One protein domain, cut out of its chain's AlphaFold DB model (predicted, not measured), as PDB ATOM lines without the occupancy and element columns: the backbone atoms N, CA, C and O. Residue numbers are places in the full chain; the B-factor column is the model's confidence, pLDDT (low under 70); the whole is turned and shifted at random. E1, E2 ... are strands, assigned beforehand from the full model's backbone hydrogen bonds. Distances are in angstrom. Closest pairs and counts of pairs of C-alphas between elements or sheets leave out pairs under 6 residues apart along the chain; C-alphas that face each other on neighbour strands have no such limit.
ATOM      1  N   ARG A  11     163.460 157.350 141.122       94.25
ATOM      2  CA  ARG A  11     162.224 158.074 140.811       94.25
ATOM      3  C   ARG A  11     162.215 159.410 141.536       94.25
ATOM      4  O   ARG A  11     162.859 159.568 142.571       94.25
ATOM      5  N   PHE A  12     161.435 160.356 141.030       95.38
ATOM      6  CA  PHE A  12     161.154 161.580 141.767       95.38
ATOM      7  C   PHE A  12     160.138 161.340 142.886       95.38
ATOM      8  O   PHE A  12     159.156 160.616 142.708       95.38
ATOM      9  N   ARG A  13     160.335 162.022 144.013       96.19
ATOM     10  CA  ARG A  13     159.359 162.163 145.093       96.19
ATOM     11  C   ARG A  13     159.264 163.618 145.509       96.19
ATOM     12  O   ARG A  13     160.273 164.268 145.753       96.19
ATOM     13  N   CYS A  14     158.045 164.135 145.607       96.81
ATOM     14  CA  CYS A  14     157.811 165.401 146.284       96.81
ATOM     15  C   CYS A  14     157.691 165.139 147.788       96.81
ATOM     16  O   CYS A  14     156.706 164.546 148.223       96.81
ATOM     17  N   ALA A  15     158.662 165.588 148.576       95.19
ATOM     18  CA  ALA A  15     158.646 165.470 150.030       95.19
ATOM     19  C   ALA A  15     157.524 166.284 150.692       95.19
ATOM     20  O   ALA A  15     157.115 165.950 151.795       95.19
ATOM     21  N   HIS A  16     156.989 167.304 150.007       95.12
ATOM     22  CA  HIS A  16     155.899 168.129 150.532       95.12
ATOM     23  C   HIS A  16     154.519 167.458 150.435       95.12
ATOM     24  O   HIS A  16     153.706 167.605 151.336       95.12
ATOM     25  N   CYS A  17     154.188 166.796 149.321       95.75
ATOM     26  CA  CYS A  17     152.832 166.257 149.099       95.75
ATOM     27  C   CYS A  17     152.791 164.765 148.746       95.75
ATOM     28  O   CYS A  17     151.731 164.241 148.420       95.75
ATOM     29  N   GLY A  18     153.939 164.087 148.719       95.06
ATOM     30  CA  GLY A  18     154.029 162.659 148.412       95.06
ATOM     31  C   GLY A  18     153.855 162.292 146.934       95.06
ATOM     32  O   GLY A  18     153.929 161.115 146.599       95.06
ATOM     33  N   ASN A  19     153.654 163.251 146.022       95.44
ATOM     34  CA  ASN A  19     153.516 162.949 144.594       95.44
ATOM     35  C   ASN A  19     154.770 162.255 144.031       95.44
ATOM     36  O   ASN A  19     155.889 162.727 144.229       95.44
ATOM     37  N   LEU A  20     154.547 161.185 143.263       95.38
ATOM     38  CA  LEU A  20     155.586 160.368 142.619       95.38
ATOM     39  C   LEU A  20     155.488 160.356 141.086       95.38
ATOM     40  O   LEU A  20     156.344 159.785 140.422       95.38
ATOM     41  N   THR A  21     154.430 160.935 140.503       93.88
ATOM     42  CA  THR A  21     154.044 160.615 139.114       93.88
ATOM     43  C   THR A  21     154.013 161.802 138.160       93.88
ATOM     44  O   THR A  21     154.073 161.600 136.951       93.88
ATOM     45  N   ARG A  22     153.902 163.042 138.658       96.25
ATOM     46  CA  ARG A  22     153.728 164.231 137.800       96.25
ATOM     47  C   ARG A  22     154.660 165.376 138.183       96.25
ATOM     48  O   ARG A  22     154.447 166.026 139.208       96.25
ATOM     49  N   PHE A  23     155.644 165.653 137.334       97.19
ATOM     50  CA  PHE A  23     156.606 166.739 137.510       97.19
ATOM     51  C   PHE A  23     156.826 167.469 136.183       97.19
ATOM     52  O   PHE A  23     156.818 166.844 135.126       97.19
ATOM     53  N   THR A  24     157.021 168.784 136.238       97.00
ATOM     54  CA  THR A  24     157.569 169.554 135.115       97.00
ATOM     55  C   THR A  24     159.069 169.659 135.303       97.00
ATOM     56  O   THR A  24     159.520 170.016 136.391       97.00
ATOM     57  N   VAL A  25     159.818 169.361 134.247       96.62
ATOM     58  CA  VAL A  25     161.274 169.465 134.221       96.62
ATOM     59  C   VAL A  25     161.668 170.459 133.139       96.62
ATOM     60  O   VAL A  25     161.222 170.335 132.000       96.62
ATOM     61  N   VAL A  26     162.484 171.439 133.505       96.00
ATOM     62  CA  VAL A  26     163.161 172.350 132.579       96.00
ATOM     63  C   VAL A  26     164.623 171.934 132.536       96.00
ATOM     64  O   VAL A  26     165.241 171.767 133.590       96.00
ATOM     65  N   ARG A  27     165.152 171.724 131.331       95.69
ATOM     66  CA  ARG A  27     166.545 171.343 131.101       95.69
ATOM     67  C   ARG A  27     167.093 172.029 129.857       95.69
ATOM     68  O   ARG A  27     166.355 172.193 128.881       95.69
ATOM     69  N   SER A  28     168.385 172.318 129.874       95.50
ATOM     70  CA  SER A  28     169.149 172.766 128.712       95.50
ATOM     71  C   SER A  28     170.045 171.629 128.229       95.50
ATOM     72  O   SER A  28     170.726 170.971 129.014       95.50
ATOM     73  N   SER A  29     170.059 171.395 126.918       95.75
ATOM     74  CA  SER A  29     170.926 170.398 126.288       95.75
ATOM     75  C   SER A  29     171.770 171.076 125.217       95.75
ATOM     76  O   SER A  29     171.243 171.776 124.352       95.75
ATOM     77  N   ARG A  30     173.081 170.845 125.252       97.62
ATOM     78  CA  ARG A  30     173.992 171.214 124.170       97.62
ATOM     79  C   ARG A  30     174.241 169.973 123.331       97.62
ATOM     80  O   ARG A  30     174.772 168.988 123.839       97.62
ATOM     81  N   VAL A  31     173.869 170.029 122.059       98.19
ATOM     82  CA  VAL A  31     173.991 168.901 121.130       98.19
ATOM     83  C   VAL A  31     174.821 169.297 119.916       98.19
ATOM     84  O   VAL A  31     174.782 170.447 119.477       98.19
ATOM     85  N   GLN A  32     175.581 168.344 119.397       98.31
ATOM     86  CA  GLN A  32     176.230 168.411 118.097       98.31
ATOM     87  C   GLN A  32     175.543 167.407 117.179       98.31
ATOM     88  O   GLN A  32     175.275 166.276 117.578       98.31
ATOM     89  N   GLU A  33     175.236 167.821 115.956       98.56
ATOM     90  CA  GLU A  33     174.491 166.997 115.009       98.56
ATOM     91  C   GLU A  33     175.126 167.074 113.625       98.56
ATOM     92  O   GLU A  33     175.485 168.159 113.160       98.56
ATOM     93  N   PHE A  34     175.237 165.926 112.959       98.06
ATOM     94  CA  PHE A  34     175.602 165.849 111.552       98.06
ATOM     95  C   PHE A  34     174.330 165.841 110.705       98.06
ATOM     96  O   PHE A  34     173.540 164.895 110.737       98.06
ATOM     97  N   TRP A  35     174.125 166.937 109.979       98.31
ATOM     98  CA  TRP A  35     172.983 167.136 109.099       98.31
ATOM     99  C   TRP A  35     173.379 166.786 107.669       98.31
ATOM    100  O   TRP A  35     174.197 167.475 107.060       98.31
ATOM    101  N   HIS A  36     172.761 165.745 107.125       98.00
ATOM    102  CA  HIS A  36     172.844 165.408 105.715       98.00
ATOM    103  C   HIS A  36     171.611 165.968 105.007       98.00
ATOM    104  O   HIS A  36     170.475 165.705 105.399       98.00
ATOM    105  N   LEU A  37     171.836 166.780 103.979       98.19
ATOM    106  CA  LEU A  37     170.782 167.285 103.113       98.19
ATOM    107  C   LEU A  37     170.875 166.570 101.772       98.19
ATOM    108  O   LEU A  37     171.965 166.465 101.206       98.19
ATOM    109  N   ASP A  38     169.738 166.121 101.251       96.81
ATOM    110  CA  ASP A  38     169.691 165.641  99.874       96.81
ATOM    111  C   ASP A  38     169.840 166.801  98.867       96.81
ATOM    112  O   ASP A  38     169.868 167.983  99.220       96.81
ATOM    113  N   MET A  39     169.917 166.476  97.572       97.50
ATOM    114  CA  MET A  39     170.050 167.497  96.523       97.50
ATOM    115  C   MET A  39     168.831 168.430  96.408       97.50
ATOM    116  O   MET A  39     168.948 169.501  95.816       97.50
ATOM    117  N   ALA A  40     167.667 168.036  96.937       97.50
ATOM    118  CA  ALA A  40     166.466 168.865  96.996       97.50
ATOM    119  C   ALA A  40     166.413 169.735  98.271       97.50
ATOM    120  O   ALA A  40     165.524 170.580  98.394       97.50
ATOM    121  N   GLY A  41     167.368 169.567  99.192       97.12
ATOM    122  CA  GLY A  41     167.469 170.300 100.451       97.12
ATOM    123  C   GLY A  41     166.674 169.690 101.607       97.12
ATOM    124  O   GLY A  41     166.471 170.372 102.612       97.12
ATOM    125  N   VAL A  42     166.210 168.443 101.500       97.81
ATOM    126  CA  VAL A  42     165.499 167.755 102.587       97.81
ATOM    127  C   VAL A  42     166.515 167.272 103.631       97.81
ATOM    128  O   VAL A  42     167.430 166.528 103.272       97.81
ATOM    129  N   PRO A  43     166.388 167.670 104.913       97.62
ATOM    130  CA  PRO A  43     167.370 167.325 105.933       97.62
ATOM    131  C   PRO A  43     167.092 165.977 106.610       97.62
ATOM    132  O   PRO A  43     165.950 165.646 106.937       97.62
ATOM    133  N   VAL A  44     168.170 165.262 106.928       97.75
ATOM    134  CA  VAL A  44     168.219 164.107 107.829       97.75
ATOM    135  C   VAL A  44     169.366 164.318 108.817       97.75
ATOM    136  O   VAL A  44     170.453 164.748 108.440       97.75
ATOM    137  N   ILE A  45     169.133 164.023 110.095       98.25
ATOM    138  CA  ILE A  45     170.196 163.990 111.107       98.25
ATOM    139  C   ILE A  45     170.739 162.563 111.135       98.25
ATOM    140  O   ILE A  45     170.024 161.650 111.548       98.25
ATOM    141  N   GLU A  46     171.972 162.368 110.674       98.00
ATOM    142  CA  GLU A  46     172.608 161.043 110.619       98.00
ATOM    143  C   GLU A  46     173.315 160.697 111.931       98.00
ATOM    144  O   GLU A  46     173.277 159.551 112.376       98.00
ATOM    145  N   GLU A  47     173.896 161.699 112.591       98.00
ATOM    146  CA  GLU A  47     174.566 161.537 113.880       98.00
ATOM    147  C   GLU A  47     174.146 162.647 114.841       98.00
ATOM    148  O   GLU A  47     173.994 163.809 114.454       98.00
ATOM    149  N   ARG A  48     173.968 162.289 116.115       98.06
ATOM    150  CA  ARG A  48     173.681 163.218 117.210       98.06
ATOM    151  C   ARG A  48     174.513 162.836 118.423       98.06
ATOM    152  O   ARG A  48     174.371 161.735 118.950       98.06
ATOM    153  N   GLU A  49     175.280 163.792 118.918       97.88
ATOM    154  CA  GLU A  49     176.028 163.703 120.163       97.88
ATOM    155  C   GLU A  49     175.497 164.740 121.159       97.88
ATOM    156  O   GLU A  49     175.334 165.918 120.834       97.88
ATOM    157  N   VAL A  50     175.215 164.314 122.390       96.94
ATOM    158  CA  VAL A  50     174.870 165.229 123.485       96.94
ATOM    159  C   VAL A  50     176.157 165.604 124.209       96.94
ATOM    160  O   VAL A  50     176.750 164.775 124.889       96.94
ATOM    161  N   LEU A  51     176.580 166.860 124.069       97.00
ATOM    162  CA  LEU A  51     177.818 167.375 124.658       97.00
ATOM    163  C   LEU A  51     177.655 167.713 126.143       97.00
ATOM    164  O   LEU A  51     178.584 167.552 126.929       97.00
ATOM    165  N   SER A  52     176.485 168.228 126.527       94.81
ATOM    166  CA  SER A  52     176.151 168.505 127.923       94.81
ATOM    167  C   SER A  52     174.641 168.555 128.130       94.81
ATOM    168  O   SER A  52     173.897 168.974 127.242       94.81
ATOM    169  N   GLU A  53     174.199 168.187 129.327       94.00
ATOM    170  CA  GLU A  53     172.814 168.323 129.770       94.00
ATOM    171  C   GLU A  53     172.792 168.902 131.188       94.00
ATOM    172  O   GLU A  53     173.518 168.433 132.062       94.00
ATOM    173  N   GLU A  54     171.972 169.929 131.404       94.50
ATOM    174  CA  GLU A  54     171.796 170.594 132.693       94.50
ATOM    175  C   GLU A  54     170.309 170.642 133.049       94.50
ATOM    176  O   GLU A  54     169.475 171.082 132.255       94.50
ATOM    177  N   VAL A  55     169.957 170.183 134.253       95.25
ATOM    178  CA  VAL A  55     168.591 170.290 134.774       95.25
ATOM    179  C   VAL A  55     168.449 171.613 135.518       95.25
ATOM    180  O   VAL A  55     169.000 171.791 136.600       95.25
ATOM    181  N   GLU A  56     167.659 172.522 134.957       94.56
ATOM    182  CA  GLU A  56     167.471 173.875 135.488       94.56
ATOM    183  C   GLU A  56     166.433 173.915 136.612       94.56
ATOM    184  O   GLU A  56     166.585 174.625 137.607       94.56
ATOM    185  N   LYS A  57     165.326 173.181 136.447       94.00
ATOM    186  CA  LYS A  57     164.218 173.206 137.406       94.00
ATOM    187  C   LYS A  57     163.399 171.934 137.352       94.00
ATOM    188  O   LYS A  57     162.999 171.487 136.281       94.00
ATOM    189  N   ILE A  58     163.032 171.430 138.525       96.50
ATOM    190  CA  ILE A  58     162.013 170.394 138.675       96.50
ATOM    191  C   ILE A  58     160.894 170.944 139.558       96.50
ATOM    192  O   ILE A  58     161.147 171.550 140.594       96.50
ATOM    193  N   GLN A  59     159.644 170.754 139.143       96.38
ATOM    194  CA  GLN A  59     158.473 171.251 139.859       96.38
ATOM    195  C   GLN A  59     157.394 170.177 139.975       96.38
ATOM    196  O   GLN A  59     156.977 169.587 138.977       96.38
ATOM    197  N   CYS A  60     156.897 169.950 141.190       97.25
ATOM    198  CA  CYS A  60     155.749 169.090 141.439       97.25
ATOM    199  C   CYS A  60     154.491 169.674 140.787       97.25
ATOM    200  O   CYS A  60     154.124 170.816 141.054       97.25
ATOM    201  N   ARG A  61     153.774 168.885 139.978       97.12
ATOM    202  CA  ARG A  61     152.538 169.352 139.322       97.12
ATOM    203  C   ARG A  61     151.285 169.273 140.187       97.12
ATOM    204  O   ARG A  61     150.227 169.687 139.731       97.12
ATOM    205  N   TRP A  62     151.411 168.762 141.408       94.75
ATOM    206  CA  TRP A  62     150.312 168.694 142.365       94.75
ATOM    207  C   TRP A  62     150.280 169.911 143.295       94.75
ATOM    208  O   TRP A  62     149.279 170.612 143.343       94.75
ATOM    209  N   CYS A  63     151.389 170.198 143.987       96.75
ATOM    210  CA  CYS A  63     151.479 171.315 144.939       96.75
ATOM    211  C   CYS A  63     152.340 172.493 144.457       96.75
ATOM    212  O   CYS A  63     152.527 173.453 145.195       96.75
ATOM    213  N   ASN A  64     152.890 172.431 143.240       96.38
ATOM    214  CA  ASN A  64     153.738 173.471 142.646       96.38
ATOM    215  C   ASN A  64     155.101 173.699 143.339       96.38
ATOM    216  O   ASN A  64     155.863 174.560 142.891       96.38
ATOM    217  N   ALA A  65     155.439 172.913 144.369       94.19
ATOM    218  CA  ALA A  65     156.736 172.966 145.039       94.19
ATOM    219  C   ALA A  65     157.872 172.556 144.089       94.19
ATOM    220  O   ALA A  65     157.775 171.546 143.381       94.19
ATOM    221  N   SER A  66     158.953 173.332 144.088       93.81
ATOM    222  CA  SER A  66     160.196 173.028 143.360       93.81
ATOM    223  C   SER A  66     161.379 172.753 144.287       93.81
ATOM    224  O   SER A  66     162.368 172.160 143.877       93.81
ATOM    225  N   ASP A  67     161.266 173.154 145.547       92.94
ATOM    226  CA  ASP A  67     162.282 173.004 146.583       92.94
ATOM    227  C   ASP A  67     162.240 171.655 147.310       92.94
ATOM    228  O   ASP A  67     163.266 171.164 147.779       92.94
ATOM    229  N   ALA A  68     161.071 171.020 147.321       93.00
ATOM    230  CA  ALA A  68     160.818 169.755 147.997       93.00
ATOM    231  C   ALA A  68     160.843 168.527 147.064       93.00
ATOM    232  O   ALA A  68     160.192 167.528 147.363       93.00
ATOM    233  N   VAL A  69     161.507 168.586 145.902       94.94
ATOM    234  CA  VAL A  69     161.631 167.422 145.001       94.94
ATOM    235  C   VAL A  69     162.957 166.701 145.226       94.94
ATOM    236  O   VAL A  69     164.024 167.320 145.208       94.94
ATOM    237  N   GLU A  70     162.874 165.386 145.402       94.81
ATOM    238  CA  GLU A  70     163.975 164.488 145.746       94.81
ATOM    239  C   GLU A  70     164.048 163.312 144.766       94.81
ATOM    240  O   GLU A  70     163.029 162.864 144.238       94.81
ATOM    241  N   LEU A  71     165.259 162.799 144.547       94.25
ATOM    242  CA  LEU A  71     165.495 161.510 143.900       94.25
ATOM    243  C   LEU A  71     165.516 160.429 144.974       94.25
ATOM    244  O   LEU A  71     166.301 160.503 145.916       94.25
ATOM    245  N   VAL A  72     164.663 159.424 144.823       93.62
ATOM    246  CA  VAL A  72     164.602 158.266 145.717       93.62
ATOM    247  C   VAL A  72     164.787 156.988 144.912       93.62
ATOM    248  O   VAL A  72     164.494 156.961 143.716       93.62
ATOM    249  N   ALA A  73     165.255 155.923 145.558       91.12
ATOM    250  CA  ALA A  73     165.385 154.626 144.910       91.12
ATOM    251  C   ALA A  73     164.022 154.136 144.398       91.12
ATOM    252  O   ALA A  73     162.982 154.286 145.052       91.12
ATOM    253  N   ARG A  74     164.032 153.539 143.212       87.38
ATOM    254  CA  ARG A  74     162.907 152.781 142.690       87.38
ATOM    255  C   ARG A  74     162.948 151.391 143.335       87.38
ATOM    256  O   ARG A  74     163.986 150.739 143.271       87.38
TER     257      ARG A  74
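What this domain is: This is residues 11 to 74 of the 90 residues of the protein "Unannotated protein" of freshwater metagenome (UniProt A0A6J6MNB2). A long, bent two-stranded arm, the hairpin E2 and E3, makes the length of this domain; at one end is a small head, formed by the short strand pair E1 and E4 and the loops at residues 15 to 22 and 61 to 68. The printed part has 64 residues, no named helix and four strands, E1 to E4 in chain order. They form two separate antiparallel sheets, E1 - E4 and E2 - E3, and the class is all strand. The whole is extended, with a radius of gyration of the C-alphas of 18.1 A and spans of 56 by 21 by 20 A.

Where its parts are: Find C-alpha 23 at (156.606, 166.739, 137.510); from there E2, residues 23 to 37, runs 37.2 A and bends by 67 degrees at residue 34. E3, residues 43 to 60, starts at C-alpha 43 (167.370, 167.325, 105.933), runs 37.4 A and bends by 90 degrees at residue 47. Then look at E1, residues 11 to 14, 10.2 A long, and E4, residues 69 to 73, 13.3 A long, ending at C-alpha 73 (165.385, 154.626, 144.910).

How they stand to each other: E2 and E3 are antiparallel at 169 degrees; look at N 24 and O 59, 2.9 A apart, and N 36 and O 44, 2.8 A, within hydrogen-bond range. E1 and E4 are antiparallel at 140 degrees, with N 13 and O 70 at 2.8 A. The closest C-alphas of E3 and E4 are those of Ile 58 and Val 69, 7.0 A apart; those of E1 and E3 are Cys 14 and Cys 60, 6.4 A apart. E2 and E4 are apart; E1 and E2 are only just apart, 8.1 A at the closest.

The domain as a whole: The C-alphas farthest apart are those of His 16 and Met 39, 55.8 A. The printed part has no cut; the link E2 to E3 is tight, and the links E1 to E2 and E3 to E4 are short. No printed residue is under 70 in pLDDT.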